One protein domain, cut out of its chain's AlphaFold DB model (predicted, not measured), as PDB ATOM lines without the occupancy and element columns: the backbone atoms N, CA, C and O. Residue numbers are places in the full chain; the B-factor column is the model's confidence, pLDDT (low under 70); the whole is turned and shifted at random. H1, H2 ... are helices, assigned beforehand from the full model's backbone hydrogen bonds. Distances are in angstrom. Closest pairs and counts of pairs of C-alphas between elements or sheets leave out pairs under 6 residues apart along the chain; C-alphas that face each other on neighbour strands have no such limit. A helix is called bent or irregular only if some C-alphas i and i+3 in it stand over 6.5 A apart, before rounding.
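What this domain is: This is residues 2 to 184 of the 200 residues of an uncharacterized protein of Gemmatimonadetes bacterium (UniProt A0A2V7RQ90). Six helices or arms form an elongated up-and-down bundle, each running against the one before it; neighbours stand side by side in a flattened ring, H1, H2, H5, H4, H3a, H6a and back to H1. Two helices are bent: H3b carries H3 on along H4, and H6b turns off from H6a past the first residues of H1. The printed part has 183 residues with six named helices, H1 to H6 along the chain, and no named strand; the class is all helix. The whole is compact, with a radius of gyration of the C-alphas of 16.5 A and spans of 51 by 32 by 25 A.

How they stand to each other: H1, residues 2 to 25, and H2, residues 30 to 57, form a helical hairpin at a steep tilt of 41 degrees; their closest C-alphas, Gly 7 and Gly 48, are 4.1 A apart. H3, residues 63 to 90, was assigned as one helix by its hydrogen bonds but is bent, with C-alphas 77 and 80 6.9 A apart; its arms are H3a, residues 63 to 77, and H3b, residues 80 to 90. H3a is irregular, with C-alphas 68 and 71 6.9 A apart. H4, residues 95 to 119, forms a hairpin with H3b, closest at C-alphas 81 and 105, 4.4 A, and touches H3a at C-alphas 112 and 77, 5.1 A, through residues 73 to 77 of H3a alone. H5, residues 124 to 140, forms a hairpin with H4, closest at C-alphas 131 and 110, 4.8 A. H5 also touches H2, opposite ways at a shallow tilt of 12 degrees, closest at C-alphas 133 and 46, 4.8 A. H6, residues 151 to 184, likewise assigned as one helix by its hydrogen bonds, is bent, with C-alphas 169 and 172 6.7 A apart; its arms are H6a, residues 151 to 169, and H6b, residues 172 to 184. H6a touches H1 at C-alphas 156 and 25, 5.9 A, and H3a at C-alphas 168 and 71, 3.6 A, the closest of each pair. H6b touches H1 with residues 174 to 179 alone, closest at C-alphas 175 and 3, 5.2 A. H1 and H4 are apart. Every O i to N i+4 pair is within hydrogen-bond range in H3b, H5, H6a and H6b, against 18 of 20 in H1, 18 of 24 in H2, 9 of 11 in H3a and 19 of 21 in H4.

Where its parts are: H1 begins at C-alpha 2, (-10.688, -16.807, 14.146), and is 33.8 A long. H2 is 39.3 A, with a kink of 47 degrees near residue 37; H4 is 35.6 A, H5 24.2 A and H6a 26.7 A. H6b ends at C-alpha 184, (-13.194, -27.587, 6.877).

The domain as a whole: The C-alphas of Gly 92 and Val 184 are farthest apart, 56.6 A. The printed part has no cut and no long link. The pLDDT is under 70 at residues 59 to 64 and 142 to 147.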
ATOM      1  N   ALA A   2     -12.034 -16.229  14.338       88.00
ATOM      2  CA  ALA A   2     -10.688 -16.807  14.146       88.00
ATOM      3  C   ALA A   2      -9.530 -15.928  14.673       88.00
ATOM      4  O   ALA A   2      -8.644 -16.443  15.344       88.00
ATOM      5  N   GLY A   3      -9.585 -14.606  14.445       89.12
ATOM      6  CA  GLY A   3      -8.638 -13.626  15.004       89.12
ATOM      7  C   GLY A   3      -8.509 -13.694  16.524       89.12
ATOM      8  O   GLY A   3      -7.428 -13.916  17.048       89.12
ATOM      9  N   ILE A   4      -9.643 -13.560  17.213       93.88
ATOM     10  CA  ILE A   4      -9.758 -13.583  18.677       93.88
ATOM     11  C   ILE A   4      -9.228 -14.902  19.250       93.88
ATOM     12  O   ILE A   4      -8.439 -14.880  20.185       93.88
ATOM     13  N   ILE A   5      -9.618 -16.040  18.665       92.50
ATOM     14  CA  ILE A   5      -9.196 -17.370  19.128       92.50
ATOM     15  C   ILE A   5      -7.686 -17.547  18.947       92.50
ATOM     16  O   ILE A   5      -6.989 -17.889  19.895       92.50
ATOM     17  N   ALA A   6      -7.172 -17.276  17.744       92.19
ATOM     18  CA  ALA A   6      -5.746 -17.387  17.446       92.19
ATOM     19  C   ALA A   6      -4.906 -16.473  18.345       92.19
ATOM     20  O   ALA A   6      -3.891 -16.902  18.887       92.19
ATOM     21  N   GLY A   7      -5.358 -15.232  18.534       92.31
ATOM     22  CA  GLY A   7      -4.723 -14.275  19.425       92.31
ATOM     23  C   GLY A   7      -4.734 -14.735  20.877       92.31
ATOM     24  O   GLY A   7      -3.691 -14.716  21.521       92.31
ATOM     25  N   GLY A   8      -5.877 -15.199  21.386       92.69
ATOM     26  CA  GLY A   8      -5.998 -15.698  22.756       92.69
ATOM     27  C   GLY A   8      -5.087 -16.896  23.023       92.69
ATOM     28  O   GLY A   8      -4.348 -16.890  24.004       92.69
ATOM     29  N   LEU A   9      -5.064 -17.877  22.112       92.56
ATOM     30  CA  LEU A   9      -4.158 -19.029  22.190       92.56
ATOM     31  C   LEU A   9      -2.692 -18.595  22.191       92.56
ATOM     32  O   LEU A   9      -1.906 -19.067  23.009       92.56
ATOM     33  N   LEU A  10      -2.327 -17.668  21.305       91.31
ATOM     34  CA  LEU A  10      -0.965 -17.155  21.235       91.31
ATOM     35  C   LEU A  10      -0.572 -16.384  22.501       91.31
ATOM     36  O   LEU A  10       0.562 -16.502  22.956       91.31
ATOM     37  N   GLY A  11      -1.513 -15.653  23.103       89.62
ATOM     38  CA  GLY A  11      -1.338 -15.014  24.404       89.62
ATOM     39  C   GLY A  11      -1.017 -16.034  25.498       89.62
ATOM     40  O   GLY A  11      -0.009 -15.892  26.188       89.62
ATOM     41  N   VAL A  12      -1.807 -17.108  25.599       91.12
ATOM     42  CA  VAL A  12      -1.567 -18.198  26.565       91.12
ATOM     43  C   VAL A  12      -0.206 -18.858  26.339       91.12
ATOM     44  O   VAL A  12       0.532 -19.051  27.301       91.12
ATOM     45  N   LEU A  13       0.166 -19.150  25.087       90.81
ATOM     46  CA  LEU A  13       1.475 -19.720  24.733       90.81
ATOM     47  C   LEU A  13       2.644 -18.755  24.989       90.81
ATOM     48  O   LEU A  13       3.767 -19.191  25.243       90.81
ATOM     49  N   GLY A  14       2.389 -17.447  24.965       86.44
ATOM     50  CA  GLY A  14       3.370 -16.421  25.305       86.44
ATOM     51  C   GLY A  14       3.804 -16.466  26.771       86.44
ATOM     52  O   GLY A  14       4.947 -16.125  27.067       86.44
ATOM     53  N   VAL A  15       2.945 -16.934  27.685       87.88
ATOM     54  CA  VAL A  15       3.253 -17.024  29.124       87.88
ATOM     55  C   VAL A  15       4.408 -17.987  29.427       87.88
ATOM     56  O   VAL A  15       5.383 -17.542  30.039       87.88
ATOM     57  N   PRO A  16       4.378 -19.273  29.016       88.56
ATOM     58  CA  PRO A  16       5.500 -20.176  29.250       88.56
ATOM     59  C   PRO A  16       6.757 -19.739  28.489       88.56
ATOM     60  O   PRO A  16       7.854 -19.880  29.023       88.56
ATOM     61  N   ALA A  17       6.621 -19.149  27.294       86.25
ATOM     62  CA  ALA A  17       7.759 -18.608  26.549       86.25
ATOM     63  C   ALA A  17       8.433 -17.441  27.295       86.25
ATOM     64  O   ALA A  17       9.656 -17.419  27.438       86.25
ATOM     65  N   PHE A  18       7.646 -16.513  27.846       84.06
ATOM     66  CA  PHE A  18       8.149 -15.441  28.704       84.06
ATOM     67  C   PHE A  18       8.799 -16.004  29.972       84.06
ATOM     68  O   PHE A  18       9.906 -15.598  30.321       84.06
ATOM     69  N   GLY A  19       8.167 -16.989  30.613       84.75
ATOM     70  CA  GLY A  19       8.725 -17.706  31.758       84.75
ATOM     71  C   GLY A  19      10.086 -18.337  31.479       84.75
ATOM     72  O   GLY A  19      11.017 -18.155  32.260       84.75
ATOM     73  N   ALA A  20      10.224 -19.013  30.336       85.88
ATOM     74  CA  ALA A  20      11.474 -19.622  29.893       85.88
ATOM     75  C   ALA A  20      12.566 -18.573  29.636       85.88
ATOM     76  O   ALA A  20      13.676 -18.718  30.141       85.88
ATOM     77  N   ILE A  21      12.253 -17.481  28.927       83.19
ATOM     78  CA  ILE A  21      13.192 -16.363  28.721       83.19
ATOM     79  C   ILE A  21      13.656 -15.805  30.068       83.19
ATOM     80  O   ILE A  21      14.846 -15.565  30.271       83.19
ATOM     81  N   HIS A  22      12.729 -15.623  31.006       80.94
ATOM     82  CA  HIS A  22      13.029 -15.077  32.320       80.94
ATOM     83  C   HIS A  22      13.908 -16.021  33.158       80.94
ATOM     84  O   HIS A  22      14.857 -15.563  33.800       80.94
ATOM     85  N   ALA A  23      13.634 -17.329  33.100       84.00
ATOM     86  CA  ALA A  23      14.424 -18.369  33.751       84.00
ATOM     87  C   ALA A  23      15.855 -18.449  33.197       84.00
ATOM     88  O   ALA A  23      16.794 -18.622  33.969       84.00
ATOM     89  N   LEU A  24      16.025 -18.271  31.883       82.12
ATOM     90  CA  LEU A  24      17.334 -18.276  31.226       82.12
ATOM     91  C   LEU A  24      18.125 -16.977  31.457       82.12
ATOM     92  O   LEU A  24      19.349 -17.012  31.555       82.12
ATOM     93  N   ALA A  25      17.449 -15.824  31.529       79.44
ATOM     94  CA  ALA A  25      18.110 -14.517  31.601       79.44
ATOM     95  C   ALA A  25      18.395 -14.025  33.032       79.44
ATOM     96  O   ALA A  25      19.391 -13.327  33.252       79.44
ATOM     97  N   ILE A  26      17.509 -14.313  33.995       78.44
ATOM     98  CA  ILE A  26      17.596 -13.786  35.367       78.44
ATOM     99  C   ILE A  26      17.344 -14.887  36.400       78.44
ATOM    100  O   ILE A  26      18.298 -15.350  37.016       78.44
ATOM    101  N   VAL A  27      16.075 -15.243  36.628       80.94
ATOM    102  CA  VAL A  27      15.627 -16.255  37.595       80.94
ATOM    103  C   VAL A  27      14.274 -16.829  37.163       80.94
ATOM    104  O   VAL A  27      13.495 -16.117  36.511       80.94
ATOM    105  N   PRO A  28      13.957 -18.075  37.552       82.31
ATOM    106  CA  PRO A  28      12.638 -18.658  37.335       82.31
ATOM    107  C   PRO A  28      11.548 -17.863  38.066       82.31
ATOM    108  O   PRO A  28      11.701 -17.528  39.237       82.31
ATOM    109  N   ILE A  29      10.437 -17.570  37.383       82.38
ATOM    110  CA  ILE A  29       9.304 -16.791  37.927       82.38
ATOM    111  C   ILE A  29       7.968 -17.541  37.820       82.38
ATOM    112  O   ILE A  29       6.916 -16.917  37.706       82.38
ATOM    113  N   TRP A  30       7.996 -18.877  37.838       81.44
ATOM    114  CA  TRP A  30       6.832 -19.731  37.557       81.44
ATOM    115  C   TRP A  30       5.599 -19.393  38.407       81.44
ATOM    116  O   TRP A  30       4.500 -19.276  37.873       81.44
ATOM    117  N   GLU A  31       5.784 -19.115  39.698       79.69
ATOM    118  CA  GLU A  31       4.695 -18.735  40.614       79.69
ATOM    119  C   GLU A  31       4.048 -17.387  40.249       79.69
ATOM    120  O   GLU A  31       2.842 -17.186  40.396       79.69
ATOM    121  N   ARG A  32       4.839 -16.455  39.702       73.62
ATOM    122  CA  ARG A  32       4.347 -15.147  39.245       73.62
ATOM    123  C   ARG A  32       3.629 -15.238  37.898       73.62
ATOM    124  O   ARG A  32       2.772 -14.404  37.619       73.62
ATOM    125  N   LEU A  33       3.938 -16.247  37.079       76.88
ATOM    126  CA  LEU A  33       3.308 -16.434  35.767       76.88
ATOM    127  C   LEU A  33       1.836 -16.826  35.868       76.88
ATOM    128  O   LEU A  33       1.072 -16.445  34.984       76.88
ATOM    129  N   ALA A  34       1.422 -17.523  36.932       76.56
ATOM    130  CA  ALA A  34       0.027 -17.930  37.125       76.56
ATOM    131  C   ALA A  34      -0.936 -16.731  37.071       76.56
ATOM    132  O   ALA A  34      -1.970 -16.785  36.410       76.56
ATOM    133  N   HIS A  35      -0.540 -15.607  37.673       74.06
ATOM    134  CA  HIS A  35      -1.297 -14.355  37.625       74.06
ATOM    135  C   HIS A  35      -1.265 -13.705  36.234       74.06
ATOM    136  O   HIS A  35      -2.240 -13.091  35.810       74.06
ATOM    137  N   GLY A  36      -0.166 -13.877  35.493       72.94
ATOM    138  CA  GLY A  36      -0.012 -13.368  34.130       72.94
ATOM    139  C   GLY A  36      -0.931 -14.046  33.111       72.94
ATOM    140  O   GLY A  36      -1.365 -13.393  32.162       72.94
ATOM    141  N   VAL A  37      -1.299 -15.318  33.319       79.00
ATOM    142  CA  VAL A  37      -2.217 -16.056  32.425       79.00
ATOM    143  C   VAL A  37      -3.576 -15.364  32.307       79.00
ATOM    144  O   VAL A  37      -4.126 -15.297  31.205       79.00
ATOM    145  N   LEU A  38      -4.083 -14.794  33.409       82.62
ATOM    146  CA  LEU A  38      -5.378 -14.103  33.451       82.62
ATOM    147  C   LEU A  38      -5.445 -12.924  32.475       82.62
ATOM    148  O   LEU A  38      -6.499 -12.656  31.904       82.62
ATOM    149  N   PHE A  39      -4.318 -12.252  32.249       84.94
ATOM    150  CA  PHE A  39      -4.225 -11.109  31.343       84.94
ATOM    151  C   PHE A  39      -3.719 -11.503  29.950       84.94
ATOM    152  O   PHE A  39      -4.040 -10.842  28.965       84.94
ATOM    153  N   ALA A  40      -2.985 -12.610  29.838       87.56
ATOM    154  CA  ALA A  40      -2.395 -13.049  28.581       87.56
ATOM    155  C   ALA A  40      -3.445 -13.447  27.533       87.56
ATOM    156  O   ALA A  40      -3.346 -13.026  26.377       87.56
ATOM    157  N   ALA A  41      -4.468 -14.217  27.920       91.06
ATOM    158  CA  ALA A  41      -5.522 -14.631  26.993       91.06
ATOM    159  C   ALA A  41      -6.357 -13.437  26.472       91.06
ATOM    160  O   ALA A  41      -6.476 -13.305  25.250       91.06
ATOM    161  N   PRO A  42      -6.876 -12.525  27.324       93.00
ATOM    162  CA  PRO A  42      -7.575 -11.327  26.856       93.00
ATOM    163  C   PRO A  42      -6.711 -10.421  25.975       93.00
ATOM    164  O   PRO A  42      -7.163 -10.002  24.910       93.00
ATOM    165  N   SER A  43      -5.458 -10.149  26.352       91.12
ATOM    166  CA  SER A  43      -4.585  -9.270  25.560       91.12
ATOM    167  C   SER A  43      -4.215  -9.888  24.215       91.12
ATOM    168  O   SER A  43      -4.249  -9.208  23.190       91.12
ATOM    169  N   GLY A  44      -3.961 -11.198  24.185       93.19
ATOM    170  CA  GLY A  44      -3.806 -11.945  22.942       93.19
ATOM    171  C   GLY A  44      -5.052 -11.852  22.057       93.19
ATOM    172  O   GLY A  44      -4.953 -11.547  20.868       93.19
ATOM    173  N   ALA A  45      -6.241 -12.046  22.630       94.69
ATOM    174  CA  ALA A  45      -7.511 -11.932  21.917       94.69
ATOM    175  C   ALA A  45      -7.736 -10.531  21.324       94.69
ATOM    176  O   ALA A  45      -8.173 -10.419  20.174       94.69
ATOM    177  N   LEU A  46      -7.391  -9.471  22.064       95.38
ATOM    178  CA  LEU A  46      -7.454  -8.090  21.580       95.38
ATOM    179  C   LEU A  46      -6.504  -7.852  20.401       95.38
ATOM    180  O   LEU A  46      -6.917  -7.258  19.406       95.38
ATOM    181  N   LEU A  47      -5.268  -8.362  20.461       93.44
ATOM    182  CA  LEU A  47      -4.322  -8.298  19.338       93.44
ATOM    183  C   LEU A  47      -4.863  -9.035  18.109       93.44
ATOM    184  O   LEU A  47      -4.828  -8.509  16.999       93.44
ATOM    185  N   GLY A  48      -5.424 -10.228  18.313       93.25
ATOM    186  CA  GLY A  48      -6.066 -11.020  17.268       93.25
ATOM    187  C   GLY A  48      -7.260 -10.323  16.617       93.25
ATOM    188  O   GLY A  48      -7.430 -10.369  15.396       93.25
ATOM    189  N   TRP A  49      -8.084  -9.648  17.417       95.44
ATOM    190  CA  TRP A  49      -9.178  -8.813  16.926       95.44
ATOM    191  C   TRP A  49      -8.662  -7.609  16.136       95.44
ATOM    192  O   TRP A  49      -9.087  -7.407  14.997       95.44
ATOM    193  N   SER A  50      -7.713  -6.859  16.698       94.38
ATOM    194  CA  SER A  50      -7.122  -5.686  16.056       94.38
ATOM    195  C   SER A  50      -6.481  -6.024  14.713       94.38
ATOM    196  O   SER A  50      -6.718  -5.325  13.729       94.38
ATOM    197  N   PHE A  51      -5.741  -7.132  14.635       91.69
ATOM    198  CA  PHE A  51      -5.156  -7.608  13.385       91.69
ATOM    199  C   PHE A  51      -6.222  -7.831  12.301       91.69
ATOM    200  O   PHE A  51      -6.049  -7.407  11.157       91.69
ATOM    201  N   VAL A  52      -7.356  -8.452  12.647       91.00
ATOM    202  CA  VAL A  52      -8.463  -8.671  11.701       91.00
ATOM    203  C   VAL A  52      -9.109  -7.353  11.264       91.00
ATOM    204  O   VAL A  52      -9.437  -7.200  10.091       91.00
ATOM    205  N   GLU A  53      -9.296  -6.390  12.165       92.06
ATOM    206  CA  GLU A  53      -9.867  -5.086  11.798       92.06
ATOM    207  C   GLU A  53      -8.908  -4.263  10.926       92.06
ATOM    208  O   GLU A  53      -9.337  -3.676   9.933       92.06
ATOM    209  N   LEU A  54      -7.607  -4.264  11.233       88.94
ATOM    210  CA  LEU A  54      -6.584  -3.579  10.438       88.94
ATOM    211  C   LEU A  54      -6.449  -4.182   9.040       88.94
ATOM    212  O   LEU A  54      -6.423  -3.446   8.059       88.94
ATOM    213  N   THR A  55      -6.412  -5.511   8.934       86.75
ATOM    214  CA  THR A  55      -6.328  -6.199   7.635       86.75
ATOM    215  C   THR A  55      -7.576  -5.998   6.781       86.75
ATOM    216  O   THR A  55      -7.457  -5.874   5.568       86.75
ATOM    217  N   ARG A  56      -8.768  -5.917   7.386       86.75
ATOM    218  CA  ARG A  56     -10.011  -5.580   6.670       86.75
ATOM    219  C   ARG A  56     -10.055  -4.125   6.211       86.75
ATOM    220  O   ARG A  56     -10.613  -3.839   5.158       86.75
ATOM    221  N   ALA A  57      -9.529  -3.207   7.021       85.69
ATOM    222  CA  ALA A  57      -9.570  -1.779   6.731       85.69
ATOM    223  C   ALA A  57      -8.483  -1.336   5.740       85.69
ATOM    224  O   ALA A  57      -8.697  -0.386   4.985       85.69
ATOM    225  N   ALA A  58      -7.335  -2.014   5.719       75.19
ATOM    226  CA  ALA A  58      -6.283  -1.778   4.745       75.19
ATOM    227  C   ALA A  58      -6.732  -2.290   3.367       75.19
ATOM    228  O   ALA A  58      -6.606  -3.468   3.054       75.19
ATOM    229  N   ARG A  59      -7.239  -1.392   2.511       61.84
ATOM    230  CA  ARG A  59      -7.664  -1.681   1.122       61.84
ATOM    231  C   ARG A  59      -6.510  -2.100   0.178       61.84
ATOM    232  O   ARG A  59      -6.693  -2.097  -1.035       61.84
ATOM    233  N   ALA A  60      -5.318  -2.409   0.695       50.56
ATOM    234  CA  ALA A  60      -4.094  -2.570  -0.086       50.56
ATOM    235  C   ALA A  60      -3.776  -4.048  -0.430       50.56
ATOM    236  O   ALA A  60      -3.897  -4.921   0.433       50.56
ATOM    237  N   PRO A  61      -3.290  -4.335  -1.654       42.25
ATOM    238  CA  PRO A  61      -3.019  -5.690  -2.149       42.25
ATOM    239  C   PRO A  61      -1.820  -6.414  -1.504       42.25
ATOM    240  O   PRO A  61      -1.637  -7.603  -1.751       42.25
ATOM    241  N   SER A  62      -1.026  -5.779  -0.633       51.00
ATOM    242  CA  SER A  62       0.057  -6.456   0.098       51.00
ATOM    243  C   SER A  62      -0.310  -6.697   1.565       51.00
ATOM    244  O   SER A  62       0.302  -6.189   2.504       51.00
ATOM    245  N   THR A  63      -1.282  -7.588   1.774       60.97
ATOM    246  CA  THR A  63      -1.553  -8.213   3.084       60.97
ATOM    247  C   THR A  63      -0.277  -8.719   3.778       60.97
ATOM    248  O   THR A  63      -0.237  -8.789   5.005       60.97
ATOM    249  N   SER A  64       0.795  -8.995   3.029       64.38
ATOM    250  CA  SER A  64       2.134  -9.345   3.512       64.38
ATOM    251  C   SER A  64       2.792  -8.286   4.408       64.38
ATOM    252  O   SER A  64       3.397  -8.665   5.406       64.38
ATOM    253  N   VAL A  65       2.661  -6.982   4.125       70.56
ATOM    254  CA  VAL A  65       3.320  -5.936   4.943       70.56
ATOM    255  C   VAL A  65       2.682  -5.853   6.322       70.56
ATOM    256  O   VAL A  65       3.388  -5.818   7.319       70.56
ATOM    257  N   LEU A  66       1.352  -5.909   6.405       74.19
ATOM    258  CA  LEU A  66       0.648  -5.994   7.687       74.19
ATOM    259  C   LEU A  66       0.866  -7.347   8.375       74.19
ATOM    260  O   LEU A  66       0.929  -7.392   9.594       74.19
ATOM    261  N   THR A  67       1.034  -8.437   7.623       72.56
ATOM    262  CA  THR A  67       1.353  -9.762   8.188       72.56
ATOM    263  C   THR A  67       2.698  -9.721   8.927       72.56
ATOM    264  O   THR A  67       2.771 -10.088  10.092       72.56
ATOM    265  N   TRP A  68       3.758  -9.214   8.301       73.38
ATOM    266  CA  TRP A  68       5.087  -9.181   8.927       73.38
ATOM    267  C   TRP A  68       5.304  -7.965   9.836       73.38
ATOM    268  O   TRP A  68       6.009  -8.042  10.839       73.38
ATOM    269  N   GLY A  69       4.676  -6.840   9.505       85.38
ATOM    270  CA  GLY A  69       4.835  -5.563  10.192       85.38
ATOM    271  C   GLY A  69       3.929  -5.377  11.404       85.38
ATOM    272  O   GLY A  69       4.169  -4.452  12.171       85.38
ATOM    273  N   PHE A  70       2.915  -6.225  11.629       87.56
ATOM    274  CA  PHE A  70       2.009  -6.059  12.774       87.56
ATOM    275  C   PHE A  70       2.746  -6.145  14.115       87.56
ATOM    276  O   PHE A  70       2.571  -5.268  14.958       87.56
ATOM    277  N   GLY A  71       3.622  -7.138  14.296       88.00
ATOM    278  CA  GLY A  71       4.432  -7.248  15.513       88.00
ATOM    279  C   GLY A  71       5.350  -6.047  15.731       88.00
ATOM    280  O   GLY A  71       5.467  -5.559  16.853       88.00
ATOM    281  N   LEU A  72       5.931  -5.513  14.651       88.00
ATOM    282  CA  LEU A  72       6.733  -4.292  14.709       88.00
ATOM    283  C   LEU A  72       5.887  -3.079  15.105       88.00
ATOM    284  O   LEU A  72       6.283  -2.328  15.986       88.00
ATOM    285  N   LEU A  73       4.715  -2.901  14.494       89.81
ATOM    286  CA  LEU A  73       3.802  -1.801  14.807       89.81
ATOM    287  C   LEU A  73       3.373  -1.838  16.275       89.81
ATOM    288  O   LEU A  73       3.452  -0.821  16.955       89.81
ATOM    289  N   VAL A  74       2.978  -3.010  16.781       90.19
ATOM    290  CA  VAL A  74       2.650  -3.195  18.201       90.19
ATOM    291  C   VAL A  74       3.847  -2.816  19.073       90.19
ATOM    292  O   VAL A  74       3.706  -1.998  19.976       90.19
ATOM    293  N   TRP A  75       5.043  -3.327  18.776       88.31
ATOM    294  CA  TRP A  75       6.245  -3.007  19.549       88.31
ATOM    295  C   TRP A  75       6.564  -1.502  19.554       88.31
ATOM    296  O   TRP A  75       6.806  -0.920  20.612       88.31
ATOM    297  N   LEU A  76       6.474  -0.841  18.396       90.81
ATOM    298  CA  LEU A  76       6.701   0.599  18.259       90.81
ATOM    299  C   LEU A  76       5.690   1.436  19.054       90.81
ATOM    300  O   LEU A  76       6.059   2.488  19.570       90.81
ATOM    301  N   THR A  77       4.439   0.984  19.204       91.94
ATOM    302  CA  THR A  77       3.451   1.697  20.039       91.94
ATOM    303  C   THR A  77       3.766   1.657  21.529       91.94
ATOM    304  O   THR A  77       3.386   2.575  22.249       91.94
ATOM    305  N   LEU A  78       4.474   0.622  21.990       88.88
ATOM    306  CA  LEU A  78       4.829   0.445  23.399       88.88
ATOM    307  C   LEU A  78       6.120   1.179  23.775       88.88
ATOM    308  O   LEU A  78       6.325   1.499  24.947       88.88
ATOM    309  N   LEU A  79       6.993   1.457  22.799       89.00
ATOM    310  CA  LEU A  79       8.287   2.104  23.031       89.00
ATOM    311  C   LEU A  79       8.204   3.391  23.864       89.00
ATOM    312  O   LEU A  79       8.976   3.499  24.817       89.00
ATOM    313  N   PRO A  80       7.304   4.353  23.579       89.88
ATOM    314  CA  PRO A  80       7.253   5.593  24.349       89.88
ATOM    315  C   PRO A  80       6.973   5.343  25.837       89.88
ATOM    316  O   PRO A  80       7.615   5.933  26.704       89.88
ATOM    317  N   SER A  81       6.082   4.399  26.133       89.00
ATOM    318  CA  SER A  81       5.710   3.996  27.491       89.00
ATOM    319  C   SER A  81       6.848   3.271  28.208       89.00
ATOM    320  O   SER A  81       7.120   3.538  29.378       89.00
ATOM    321  N   VAL A  82       7.576   2.407  27.497       85.62
ATOM    322  CA  VAL A  82       8.786   1.747  28.009       85.62
ATOM    323  C   VAL A  82       9.881   2.768  28.326       85.62
ATOM    324  O   VAL A  82      10.530   2.667  29.372       85.62
ATOM    325  N   ILE A  83      10.104   3.748  27.446       87.00
ATOM    326  CA  ILE A  83      11.092   4.813  27.650       87.00
ATOM    327  C   ILE A  83      10.717   5.631  28.885       87.00
ATOM    328  O   ILE A  83      11.554   5.802  29.770       87.00
ATOM    329  N   LEU A  84       9.454   6.060  28.995       87.00
ATOM    330  CA  LEU A  84       8.960   6.797  30.157       87.00
ATOM    331  C   LEU A  84       9.180   6.013  31.458       87.00
ATOM    332  O   LEU A  84       9.747   6.548  32.410       87.00
ATOM    333  N   ALA A  85       8.798   4.733  31.489       83.38
ATOM    334  CA  ALA A  85       8.973   3.884  32.663       83.38
ATOM    335  C   ALA A  85      10.450   3.754  33.077       83.38
ATOM    336  O   ALA A  85      10.765   3.773  34.270       83.38
ATOM    337  N   ASN A  86      11.370   3.656  32.112       82.06
ATOM    338  CA  ASN A  86      12.807   3.626  32.387       82.06
ATOM    339  C   ASN A  86      13.316   4.967  32.934       82.06
ATOM    340  O   ASN A  86      14.020   4.977  33.944       82.06
ATOM    341  N   VAL A  87      12.916   6.087  32.326       86.12
ATOM    342  CA  VAL A  87      13.315   7.439  32.752       86.12
ATOM    343  C   VAL A  87      12.835   7.736  34.174       86.12
ATOM    344  O   VAL A  87      13.638   8.130  35.017       86.12
ATOM    345  N   LEU A  88      11.562   7.468  34.492       85.62
ATOM    346  CA  LEU A  88      11.014   7.666  35.842       85.62
ATOM    347  C   LEU A  88      11.782   6.858  36.899       85.62
ATOM    348  O   LEU A  88      12.028   7.340  38.005       85.62
ATOM    349  N   ARG A  89      12.204   5.635  36.562       81.38
ATOM    350  CA  ARG A  89      12.996   4.794  37.470       81.38
ATOM    351  C   ARG A  89      14.428   5.287  37.629       81.38
ATOM    352  O   ARG A  89      14.935   5.257  38.745       81.38
ATOM    353  N   MET A  90      15.056   5.764  36.554       83.19
ATOM    354  CA  MET A  90      16.386   6.380  36.610       83.19
ATOM    355  C   MET A  90      16.402   7.651  37.463       83.19
ATOM    356  O   MET A  90      17.374   7.895  38.164       83.19
ATOM    357  N   MET A  91      15.312   8.423  37.456       86.94
ATOM    358  CA  MET A  91      15.153   9.613  38.299       86.94
ATOM    359  C   MET A  91      14.795   9.291  39.761       86.94
ATOM    360  O   MET A  91      14.577  10.205  40.549       86.94
ATOM    361  N   GLY A  92      14.687   8.011  40.141       83.69
ATOM    362  CA  GLY A  92      14.355   7.622  41.513       83.69
ATOM    363  C   GLY A  92      12.921   7.961  41.934       83.69
ATOM    364  O   GLY A  92      12.633   7.991  43.128       83.69
ATOM    365  N   VAL A  93      12.006   8.190  40.981       83.31
ATOM    366  CA  VAL A  93      10.602   8.529  41.270       83.31
ATOM    367  C   VAL A  93       9.976   7.431  42.134       83.31
ATOM    368  O   VAL A  93      10.125   6.239  41.832       83.31
ATOM    369  N   SER A  94       9.300   7.827  43.216       80.50
ATOM    370  CA  SER A  94       8.696   6.916  44.197       80.50
ATOM    371  C   SER A  94       7.611   6.033  43.573       80.50
ATOM    372  O   SER A  94       7.032   6.382  42.547       80.50
ATOM    373  N   ALA A  95       7.306   4.891  44.199       73.44
ATOM    374  CA  ALA A  95       6.286   3.965  43.697       73.44
ATOM    375  C   ALA A  95       4.911   4.641  43.510       73.44
ATOM    376  O   ALA A  95       4.342   4.544  42.433       73.44
ATOM    377  N   ALA A  96       4.457   5.438  44.481       72.69
ATOM    378  CA  ALA A  96       3.183   6.162  44.390       72.69
ATOM    379  C   ALA A  96       3.137   7.201  43.247       72.69
ATOM    380  O   ALA A  96       2.083   7.483  42.683       72.69
ATOM    381  N   ALA A  97       4.279   7.791  42.880       74.38
ATOM    382  CA  ALA A  97       4.360   8.687  41.729       74.38
ATOM    383  C   ALA A  97       4.459   7.922  40.392       74.38
ATOM    384  O   ALA A  97       4.103   8.476  39.350       74.38
ATOM    385  N   ARG A  98       4.879   6.647  40.410       74.56
ATOM    386  CA  ARG A  98       4.852   5.764  39.231       74.56
ATOM    387  C   ARG A  98       3.432   5.362  38.848       74.56
ATOM    388  O   ARG A  98       3.181   5.293  37.656       74.56
ATOM    389  N   ASP A  99       2.502   5.254  39.798       76.00
ATOM    390  CA  ASP A  99       1.086   4.980  39.491       76.00
ATOM    391  C   ASP A  99       0.485   6.055  38.565       76.00
ATOM    392  O   ASP A  99      -0.242   5.764  37.617       76.00
ATOM    393  N   ARG A 100       0.852   7.329  38.773       77.06
ATOM    394  CA  ARG A 100       0.490   8.418  37.841       77.06
ATOM    395  C   ARG A 100       1.223   8.292  36.505       77.06
ATOM    396  O   ARG A 100       0.664   8.628  35.464       77.06
ATOM    397  N   GLY A 101       2.463   7.808  36.534       79.19
ATOM    398  CA  GLY A 101       3.256   7.489  35.348       79.19
ATOM    399  C   GLY A 101       2.629   6.396  34.480       79.19
ATOM    400  O   GLY A 101       2.726   6.487  33.259       79.19
ATOM    401  N   ASP A 102       1.922   5.432  35.071       81.88
ATOM    402  CA  ASP A 102       1.239   4.363  34.335       81.88
ATOM    403  C   ASP A 102       0.055   4.896  33.518       81.88
ATOM    404  O   ASP A 102      -0.131   4.507  32.366       81.88
ATOM    405  N   VAL A 103      -0.695   5.868  34.050       85.62
ATOM    406  CA  VAL A 103      -1.755   6.559  33.292       85.62
ATOM    407  C   VAL A 103      -1.169   7.285  32.080       85.62
ATOM    408  O   VAL A 103      -1.700   7.187  30.972       85.62
ATOM    409  N   VAL A 104      -0.040   7.976  32.266       87.81
ATOM    410  CA  VAL A 104       0.672   8.648  31.168       87.81
ATOM    411  C   VAL A 104       1.196   7.622  30.161       87.81
ATOM    412  O   VAL A 104       1.053   7.822  28.958       87.81
ATOM    413  N   ALA A 105       1.734   6.494  30.625       88.19
ATOM    414  CA  ALA A 105       2.198   5.408  29.775       88.19
ATOM    415  C   ALA A 105       1.059   4.825  28.921       88.19
ATOM    416  O   ALA A 105       1.244   4.632  27.718       88.19
ATOM    417  N   VAL A 106      -0.126   4.602  29.491       90.38
ATOM    418  CA  VAL A 106      -1.310   4.157  28.738       90.38
ATOM    419  C   VAL A 106      -1.717   5.205  27.702       90.38
ATOM    420  O   VAL A 106      -1.931   4.860  26.540       90.38
ATOM    421  N   ALA A 107      -1.758   6.487  28.079       91.94
ATOM    422  CA  ALA A 107      -2.086   7.570  27.154       91.94
ATOM    423  C   ALA A 107      -1.087   7.652  25.986       91.94
ATOM    424  O   ALA A 107      -1.500   7.751  24.832       91.94
ATOM    425  N   MET A 108       0.218   7.541  26.254       92.94
ATOM    426  CA  MET A 108       1.254   7.532  25.217       92.94
ATOM    427  C   MET A 108       1.112   6.337  24.268       92.94
ATOM    428  O   MET A 108       1.204   6.519  23.055       92.94
ATOM    429  N   THR A 109       0.842   5.137  24.794       93.44
ATOM    430  CA  THR A 109       0.600   3.942  23.967       93.44
ATOM    431  C   THR A 109      -0.642   4.115  23.092       93.44
ATOM    432  O   THR A 109      -0.595   3.829  21.894       93.44
ATOM    433  N   ALA A 110      -1.740   4.630  23.656       94.31
ATOM    434  CA  ALA A 110      -2.970   4.886  22.913       94.31
ATOM    435  C   ALA A 110      -2.743   5.905  21.786       94.31
ATOM    436  O   ALA A 110      -3.125   5.658  20.643       94.31
ATOM    437  N   LEU A 111      -2.080   7.026  22.084       95.75
ATOM    438  CA  LEU A 111      -1.777   8.070  21.104       95.75
ATOM    439  C   LEU A 111      -0.843   7.564  20.001       95.75
ATOM    440  O   LEU A 111      -1.109   7.816  18.827       95.75
ATOM    441  N   ALA A 112       0.199   6.803  20.347       94.75
ATOM    442  CA  ALA A 112       1.090   6.191  19.366       94.75
ATOM    443  C   ALA A 112       0.324   5.229  18.445       94.75
ATOM    444  O   ALA A 112       0.460   5.296  17.224       94.75
ATOM    445  N   ALA A 113      -0.536   4.373  19.006       93.38
ATOM    446  CA  ALA A 113      -1.354   3.447  18.228       93.38
ATOM    447  C   ALA A 113      -2.321   4.176  17.289       93.38
ATOM    448  O   ALA A 113      -2.418   3.832  16.109       93.38
ATOM    449  N   LEU A 114      -2.988   5.225  17.775       94.12
ATOM    450  CA  LEU A 114      -3.853   6.064  16.950       94.12
ATOM    451  C   LEU A 114      -3.073   6.767  15.834       94.12
ATOM    452  O   LEU A 114      -3.567   6.808  14.708       94.12
ATOM    453  N   ALA A 115      -1.867   7.273  16.109       93.25
ATOM    454  CA  ALA A 115      -1.010   7.918  15.117       93.25
ATOM    455  C   ALA A 115      -0.574   6.934  14.020       93.25
ATOM    456  O   ALA A 115      -0.782   7.202  12.837       93.25
ATOM    457  N   PHE A 116      -0.066   5.752  14.385       90.94
ATOM    458  CA  PHE A 116       0.293   4.722  13.406       90.94
ATOM    459  C   PHE A 116      -0.918   4.274  12.581       90.94
ATOM    460  O   PHE A 116      -0.846   4.225  11.355       90.94
ATOM    461  N   ALA A 117      -2.061   4.013  13.219       89.31
ATOM    462  CA  ALA A 117      -3.273   3.634  12.499       89.31
ATOM    463  C   ALA A 117      -3.825   4.783  11.632       89.31
ATOM    464  O   ALA A 117      -4.429   4.544  10.588       89.31
ATOM    465  N   HIS A 118      -3.602   6.044  12.012       89.44
ATOM    466  CA  HIS A 118      -3.901   7.186  11.155       89.44
ATOM    467  C   HIS A 118      -3.021   7.189   9.900       89.44
ATOM    468  O   HIS A 118      -3.560   7.326   8.804       89.44
ATOM    469  N   HIS A 119      -1.712   6.956  10.036       88.69
ATOM    470  CA  HIS A 119      -0.790   6.850   8.899       88.69
ATOM    471  C   HIS A 119      -1.110   5.683   7.959       88.69
ATOM    472  O   HIS A 119      -0.869   5.782   6.760       88.69
ATOM    473  N   LEU A 120      -1.712   4.606   8.469       86.31
ATOM    474  CA  LEU A 120      -2.207   3.495   7.648       86.31
ATOM    475  C   LEU A 120      -3.517   3.811   6.899       86.31
ATOM    476  O   LEU A 120      -4.040   2.938   6.209       86.31
ATOM    477  N   ALA A 121      -4.064   5.024   7.044       86.75
ATOM    478  CA  ALA A 121      -5.301   5.481   6.406       86.75
ATOM    479  C   ALA A 121      -6.510   4.544   6.628       86.75
ATOM    480  O   ALA A 121      -7.405   4.442   5.788       86.75
ATOM    481  N   VAL A 122      -6.554   3.853   7.774       88.19
ATOM    482  CA  VAL A 122      -7.644   2.925   8.109       88.19
ATOM    483  C   VAL A 122      -8.840   3.641   8.745       88.19
ATOM    484  O   VAL A 122      -8.723   4.740   9.288       88.19
ATOM    485  N   GLY A 123     -10.013   3.004   8.711       89.88
ATOM    486  CA  GLY A 123     -11.230   3.526   9.343       89.88
ATOM    487  C   GLY A 123     -11.157   3.580  10.876       89.88
ATOM    488  O   GLY A 123     -10.364   2.875  11.503       89.88
ATOM    489  N   TRP A 124     -12.033   4.384  11.494       91.94
ATOM    490  CA  TRP A 124     -12.085   4.612  12.951       91.94
ATOM    491  C   TRP A 124     -12.083   3.321  13.779       91.94
ATOM    492  O   TRP A 124     -11.310   3.190  14.725       91.94
ATOM    493  N   LYS A 125     -12.886   2.333  13.375       93.12
ATOM    494  CA  LYS A 125     -12.984   1.039  14.062       93.12
ATOM    495  C   LYS A 125     -11.631   0.327  14.177       93.12
ATOM    496  O   LYS A 125     -11.301  -0.187  15.242       93.12
ATOM    497  N   ALA A 126     -10.827   0.343  13.112       91.62
ATOM    498  CA  ALA A 126      -9.498  -0.261  13.119       91.62
ATOM    499  C   ALA A 126      -8.531   0.521  14.021       91.62
ATOM    500  O   ALA A 126      -7.816  -0.098  14.808       91.62
ATOM    501  N   LYS A 127      -8.579   1.863  13.993       94.25
ATOM    502  CA  LYS A 127      -7.778   2.721  14.888       94.25
ATOM    503  C   LYS A 127      -8.059   2.423  16.362       94.25
ATOM    504  O   LYS A 127      -7.126   2.178  17.120       94.25
ATOM    505  N   VAL A 128      -9.337   2.377  16.744       95.50
ATOM    506  CA  VAL A 128      -9.755   2.068  18.121       95.50
ATOM    507  C   VAL A 128      -9.339   0.659  18.511       95.50
ATOM    508  O   VAL A 128      -8.747   0.481  19.568       95.50
ATOM    509  N   SER A 129      -9.589  -0.339  17.657       95.38
ATOM    510  CA  SER A 129      -9.204  -1.721  17.964       95.38
ATOM    511  C   SER A 129      -7.699  -1.857  18.217       95.38
ATOM    512  O   SER A 129      -7.297  -2.575  19.127       95.38
ATOM    513  N   PHE A 130      -6.872  -1.133  17.454       94.75
ATOM    514  CA  PHE A 130      -5.423  -1.146  17.609       94.75
ATOM    515  C   PHE A 130      -4.979  -0.467  18.899       94.75
ATOM    516  O   PHE A 130      -4.221  -1.067  19.651       94.75
ATOM    517  N   ALA A 131      -5.523   0.711  19.212       95.44
ATOM    518  CA  ALA A 131      -5.249   1.386  20.478       95.44
ATOM    519  C   ALA A 131      -5.679   0.551  21.697       95.44
ATOM    520  O   ALA A 131      -4.933   0.432  22.663       95.44
ATOM    521  N   VAL A 132      -6.856  -0.079  21.645       95.56
ATOM    522  CA  VAL A 132      -7.334  -0.959  22.722       95.56
ATOM    523  C   VAL A 132      -6.419  -2.174  22.880       95.56
ATOM    524  O   VAL A 132      -6.084  -2.544  24.002       95.56
ATOM    525  N   ALA A 133      -5.982  -2.784  21.777       94.06
ATOM    526  CA  ALA A 133      -5.117  -3.955  21.825       94.06
ATOM    527  C   ALA A 133      -3.722  -3.650  22.381       94.06
ATOM    528  O   ALA A 133      -3.216  -4.418  23.200       94.06
ATOM    529  N   THR A 134      -3.111  -2.532  21.988       92.75
ATOM    530  CA  THR A 134      -1.783  -2.143  22.481       92.75
ATOM    531  C   THR A 134      -1.837  -1.701  23.942       92.75
ATOM    532  O   THR A 134      -0.973  -2.103  24.718       92.75
ATOM    533  N   CYS A 135      -2.887  -0.989  24.366       91.81
ATOM    534  CA  CYS A 135      -3.119  -0.681  25.780       91.81
ATOM    535  C   CYS A 135      -3.379  -1.940  26.618       91.81
ATOM    536  O   CYS A 135      -2.837  -2.068  27.712       91.81
ATOM    537  N   GLY A 136      -4.166  -2.893  26.109       90.56
ATOM    538  CA  GLY A 136      -4.391  -4.179  26.774       90.56
ATOM    539  C   GLY A 136      -3.102  -4.991  26.912       90.56
ATOM    540  O   GLY A 136      -2.846  -5.595  27.955       90.56
ATOM    541  N   LEU A 137      -2.242  -4.965  25.891       88.12
ATOM    542  CA  LEU A 137      -0.919  -5.577  25.962       88.12
ATOM    543  C   LEU A 137      -0.020  -4.865  26.983       88.12
ATOM    544  O   LEU A 137       0.628  -5.542  27.778       88.12
ATOM    545  N   LEU A 138      -0.011  -3.528  27.019       87.88
ATOM    546  CA  LEU A 138       0.722  -2.759  28.030       87.88
ATOM    547  C   LEU A 138       0.250  -3.107  29.449       87.88
ATOM    548  O   LEU A 138       1.080  -3.359  30.317       87.88
ATOM    549  N   ALA A 139      -1.063  -3.188  29.676       83.56
ATOM    550  CA  ALA A 139      -1.637  -3.563  30.968       83.56
ATOM    551  C   ALA A 139      -1.236  -4.987  31.386       83.56
ATOM    552  O   ALA A 139      -0.822  -5.204  32.521       83.56
ATOM    553  N   ALA A 140      -1.255  -5.947  30.455       81.44
ATOM    554  CA  ALA A 140      -0.734  -7.295  30.702       81.44
ATOM    555  C   ALA A 140       0.781  -7.310  30.982       81.44
ATOM    556  O   ALA A 140       1.292  -8.244  31.597       81.44
ATOM    557  N   SER A 141       1.495  -6.266  30.553       75.19
ATOM    558  CA  SER A 141       2.931  -6.084  30.760       75.19
ATOM    559  C   SER A 141       3.276  -5.341  32.054       75.19
ATOM    560  O   SER A 141       4.463  -5.216  32.347       75.19
ATOM    561  N   ALA A 142       2.291  -4.867  32.833       62.12
ATOM    562  CA  ALA A 142       2.462  -3.974  33.993       62.12
ATOM    563  C   ALA A 142       3.216  -4.585  35.198       62.12
ATOM    564  O   ALA A 142       3.248  -4.020  36.291       62.12
ATOM    565  N   GLY A 143       3.884  -5.725  35.013       60.66
ATOM    566  CA  GLY A 143       4.946  -6.158  35.908       60.66
ATOM    567  C   GLY A 143       6.148  -5.200  35.868       60.66
ATOM    568  O   GLY A 143       6.228  -4.297  35.033       60.66
ATOM    569  N   PRO A 144       7.139  -5.374  36.760       55.47
ATOM    570  CA  PRO A 144       8.303  -4.506  36.777       55.47
ATOM    571  C   PRO A 144       9.091  -4.619  35.461       55.47
ATOM    572  O   PRO A 144       9.894  -5.533  35.301       55.47
ATOM    573  N   ILE A 145       8.904  -3.669  34.536       59.38
ATOM    574  CA  ILE A 145       9.717  -3.583  33.315       59.38
ATOM    575  C   ILE A 145      11.188  -3.516  33.746       59.38
ATOM    576  O   ILE A 145      11.516  -2.688  34.606       59.38
ATOM    577  N   PRO A 146      12.075  -4.386  33.239       58.22
ATOM    578  CA  PRO A 146      13.479  -4.349  33.615       58.22
ATOM    579  C   PRO A 146      14.061  -2.971  33.312       58.22
ATOM    580  O   PRO A 146      14.041  -2.520  32.169       58.22
ATOM    581  N   VAL A 147      14.594  -2.313  34.344       63.31
ATOM    582  CA  VAL A 147      15.411  -1.115  34.135       63.31
ATOM    583  C   VAL A 147      16.681  -1.577  33.460       63.31
ATOM    584  O   VAL A 147      17.332  -2.485  33.971       63.31
ATOM    585  N   ILE A 148      17.056  -0.958  32.346       70.44
ATOM    586  CA  ILE A 148      18.301  -1.261  31.630       70.44
ATOM    587  C   ILE A 148      19.510  -0.726  32.432       70.44
ATOM    588  O   ILE A 148      20.244   0.155  32.007       70.44
ATOM    589  N   ASN A 149      19.722  -1.265  33.631       73.94
ATOM    590  CA  ASN A 149      20.788  -0.897  34.562       73.94
ATOM    591  C   ASN A 149      21.859  -1.992  34.700       73.94
ATOM    592  O   ASN A 149      22.851  -1.812  35.398       73.94
ATOM    593  N   SER A 150      21.674  -3.140  34.042       79.06
ATOM    594  CA  SER A 150      22.597  -4.275  34.097       79.06
ATOM    595  C   SER A 150      22.585  -5.075  32.793       79.06
ATOM    596  O   SER A 150      21.637  -5.006  32.005       79.06
ATOM    597  N   ARG A 151      23.631  -5.885  32.560       80.81
ATOM    598  CA  ARG A 151      23.685  -6.810  31.409       80.81
ATOM    599  C   ARG A 151      22.496  -7.779  31.398       80.81
ATOM    600  O   ARG A 151      21.921  -7.997  30.337       80.81
ATOM    601  N   ARG A 152      22.098  -8.299  32.565       76.50
ATOM    602  CA  ARG A 152      20.954  -9.217  32.704       76.50
ATOM    603  C   ARG A 152      19.628  -8.535  32.364       76.50
ATOM    604  O   ARG A 152      18.831  -9.091  31.618       76.50
ATOM    605  N   ALA A 153      19.421  -7.301  32.825       73.19
ATOM    606  CA  ALA A 153      18.215  -6.545  32.499       73.19
ATOM    607  C   ALA A 153      18.121  -6.184  31.005       73.19
ATOM    608  O   ALA A 153      17.037  -6.249  30.431       73.19
ATOM    609  N   ARG A 154      19.255  -5.887  30.348       79.56
ATOM    610  CA  ARG A 154      19.314  -5.735  28.881       79.56
ATOM    611  C   ARG A 154      18.930  -7.015  28.150       79.56
ATOM    612  O   ARG A 154      18.146  -6.952  27.210       79.56
ATOM    613  N   ALA A 155      19.461  -8.157  28.585       79.25
ATOM    614  CA  ALA A 155      19.119  -9.450  28.001       79.25
ATOM    615  C   ALA A 155      17.619  -9.753  28.147       79.25
ATOM    616  O   ALA A 155      16.992 -10.174  27.179       79.25
ATOM    617  N   LEU A 156      17.023  -9.451  29.310       77.56
ATOM    618  CA  LEU A 156      15.580  -9.595  29.504       77.56
ATOM    619  C   LEU A 156      14.790  -8.658  28.580       77.56
ATOM    620  O   LEU A 156      13.852  -9.104  27.931       77.56
ATOM    621  N   PHE A 157      15.179  -7.386  28.475       80.12
ATOM    622  CA  PHE A 157      14.512  -6.432  27.586       80.12
ATOM    623  C   PHE A 157      14.538  -6.881  26.116       80.12
ATOM    624  O   PHE A 157      13.518  -6.817  25.426       80.12
ATOM    625  N   LEU A 158      15.685  -7.382  25.648       81.81
ATOM    626  CA  LEU A 158      15.829  -7.936  24.301       81.81
ATOM    627  C   LEU A 158      14.981  -9.198  24.114       81.81
ATOM    628  O   LEU A 158      14.287  -9.313  23.108       81.81
ATOM    629  N   GLY A 159      14.981 -10.107  25.092       81.19
ATOM    630  CA  GLY A 159      14.162 -11.320  25.057       81.19
ATOM    631  C   GLY A 159      12.661 -11.019  25.005       81.19
ATOM    632  O   GLY A 159      11.947 -11.580  24.179       81.19
ATOM    633  N   VAL A 160      12.183 -10.076  25.822       77.56
ATOM    634  CA  VAL A 160      10.778  -9.631  25.817       77.56
ATOM    635  C   VAL A 160      10.418  -8.936  24.506       77.56
ATOM    636  O   VAL A 160       9.365  -9.214  23.937       77.56
ATOM    637  N   SER A 161      11.308  -8.092  23.979       79.94
ATOM    638  CA  SER A 161      11.108  -7.439  22.680       79.94
ATOM    639  C   SER A 161      11.009  -8.455  21.542       79.94
ATOM    640  O   SER A 161      10.117  -8.352  20.701       79.94
ATOM    641  N   ALA A 162      11.877  -9.472  21.544       83.12
ATOM    642  CA  ALA A 162      11.832 -10.567  20.584       83.12
ATOM    643  C   ALA A 162      10.532 -11.376  20.701       83.12
ATOM    644  O   ALA A 162       9.970 -11.771  19.684       83.12
ATOM    645  N   LEU A 163      10.019 -11.572  21.919       82.62
ATOM    646  CA  LEU A 163       8.749 -12.256  22.150       82.62
ATOM    647  C   LEU A 163       7.557 -11.444  21.630       82.62
ATOM    648  O   LEU A 163       6.708 -12.004  20.941       82.62
ATOM    649  N   TRP A 164       7.504 -10.133  21.886       81.44
ATOM    650  CA  TRP A 164       6.449  -9.261  21.354       81.44
ATOM    651  C   TRP A 164       6.462  -9.211  19.827       81.44
ATOM    652  O   TRP A 164       5.424  -9.404  19.192       81.44
ATOM    653  N   PHE A 165       7.642  -9.010  19.235       82.19
ATOM    654  CA  PHE A 165       7.808  -9.004  17.787       82.19
ATOM    655  C   PHE A 165       7.449 -10.364  17.175       82.19
ATOM    656  O   PHE A 165       6.639 -10.430  16.251       82.19
ATOM    657  N   GLY A 166       7.998 -11.452  17.721       83.56
ATOM    658  CA  GLY A 166       7.793 -12.814  17.236       83.56
ATOM    659  C   GLY A 166       6.341 -13.271  17.347       83.56
ATOM    660  O   GLY A 166       5.792 -13.788  16.378       83.56
ATOM    661  N   ALA A 167       5.678 -13.018  18.480       82.94
ATOM    662  CA  ALA A 167       4.256 -13.313  18.642       82.94
ATOM    663  C   ALA A 167       3.405 -12.479  17.671       82.94
ATOM    664  O   ALA A 167       2.555 -13.017  16.964       82.94
ATOM    665  N   GLY A 168       3.669 -11.176  17.553       81.44
ATOM    666  CA  GLY A 168       2.953 -10.330  16.600       81.44
ATOM    667  C   GLY A 168       3.148 -10.757  15.138       81.44
ATOM    668  O   GLY A 168       2.201 -10.686  14.359       81.44
ATOM    669  N   ALA A 169       4.334 -11.251  14.774       83.06
ATOM    670  CA  ALA A 169       4.627 -11.791  13.447       83.06
ATOM    671  C   ALA A 169       4.028 -13.192  13.212       83.06
ATOM    672  O   ALA A 169       3.705 -13.538  12.076       83.06
ATOM    673  N   LEU A 170       3.854 -13.999  14.266       86.88
ATOM    674  CA  LEU A 170       3.268 -15.342  14.188       86.88
ATOM    675  C   LEU A 170       1.733 -15.310  14.123       86.88
ATOM    676  O   LEU A 170       1.114 -16.157  13.475       86.88
ATOM    677  N   LEU A 171       1.110 -14.305  14.745       86.56
ATOM    678  CA  LEU A 171      -0.341 -14.144  14.824       86.56
ATOM    679  C   LEU A 171      -1.072 -14.299  13.471       86.56
ATOM    680  O   LEU A 171      -2.026 -15.076  13.416       86.56
ATOM    681  N   PRO A 172      -0.649 -13.670  12.357       84.00
ATOM    682  CA  PRO A 172      -1.289 -13.850  11.053       84.00
ATOM    683  C   PRO A 172      -1.356 -15.307  10.582       84.00
ATOM    684  O   PRO A 172      -2.343 -15.716   9.964       84.00
ATOM    685  N   PHE A 173      -0.319 -16.099  10.869       85.56
ATOM    686  CA  PHE A 173      -0.274 -17.518  10.520       85.56
ATOM    687  C   PHE A 173      -1.292 -18.301  11.343       85.56
ATOM    688  O   PHE A 173      -2.073 -19.067  10.776       85.56
ATOM    689  N   CYS A 174      -1.359 -18.038  12.650       87.50
ATOM    690  CA  CYS A 174      -2.355 -18.633  13.537       87.50
ATOM    691  C   CYS A 174      -3.785 -18.281  13.101       87.50
ATOM    692  O   CYS A 174      -4.643 -19.159  13.046       87.50
ATOM    693  N   VAL A 175      -4.048 -17.025  12.716       86.31
ATOM    694  CA  VAL A 175      -5.371 -16.595  12.226       86.31
ATOM    695  C   VAL A 175      -5.767 -17.349  10.955       86.31
ATOM    696  O   VAL A 175      -6.901 -17.823  10.850       86.31
ATOM    697  N   ARG A 176      -4.843 -17.500   9.996       85.94
ATOM    698  CA  ARG A 176      -5.081 -18.264   8.758       85.94
ATOM    699  C   ARG A 176      -5.317 -19.748   9.038       85.94
ATOM    700  O   ARG A 176      -6.214 -20.338   8.441       85.94
ATOM    701  N   PHE A 177      -4.537 -20.333   9.942       86.62
ATOM    702  CA  PHE A 177      -4.659 -21.730  10.347       86.62
ATOM    703  C   PHE A 177      -6.026 -22.012  10.985       86.62
ATOM    704  O   PHE A 177      -6.774 -22.850  10.483       86.62
ATOM    705  N   VAL A 178      -6.405 -21.245  12.014       88.75
ATOM    706  CA  VAL A 178      -7.705 -21.380  12.696       88.75
ATOM    707  C   VAL A 178      -8.865 -21.151  11.722       88.75
ATOM    708  O   VAL A 178      -9.845 -21.892  11.741       88.75
ATOM    709  N   GLY A 179      -8.747 -20.161  10.830       85.62
ATOM    710  CA  GLY A 179      -9.757 -19.899   9.803       85.62
ATOM    711  C   GLY A 179      -9.965 -21.076   8.842       85.62
ATOM    712  O   GLY A 179     -11.106 -21.413   8.533       85.62
ATOM    713  N   ARG A 180      -8.883 -21.738   8.407       86.69
ATOM    714  CA  ARG A 180      -8.967 -22.928   7.545       86.69
ATOM    715  C   ARG A 180      -9.626 -24.103   8.260       86.69
ATOM    716  O   ARG A 180     -10.544 -24.692   7.696       86.69
ATOM    717  N   PHE A 181      -9.227 -24.397   9.495       83.62
ATOM    718  CA  PHE A 181      -9.828 -25.482  10.280       83.62
ATOM    719  C   PHE A 181     -11.338 -25.298  10.464       83.62
ATOM    720  O   PHE A 181     -12.101 -26.217  10.181       83.62
ATOM    721  N   ALA A 182     -11.776 -24.087  10.821       80.75
ATOM    722  CA  ALA A 182     -13.199 -23.778  10.975       80.75
ATOM    723  C   ALA A 182     -13.997 -23.921   9.662       80.75
ATOM    724  O   ALA A 182     -15.177 -24.265   9.679       80.75
ATOM    725  N   SER A 183     -13.366 -23.666   8.510       79.06
ATOM    726  CA  SER A 183     -14.019 -23.834   7.206       79.06
ATOM    727  C   SER A 183     -14.130 -25.297   6.766       79.06
ATOM    728  O   SER A 183     -15.091 -25.657   6.089       79.06
ATOM    729  N   VAL A 184     -13.177 -26.145   7.166       77.00
ATOM    730  CA  VAL A 184     -13.194 -27.587   6.877       77.00
ATOM    731  C   VAL A 184     -14.272 -28.280   7.708       77.00
ATOM    732  O   VAL A 184     -15.058 -29.036   7.144       77.00
TER     733      VAL A 184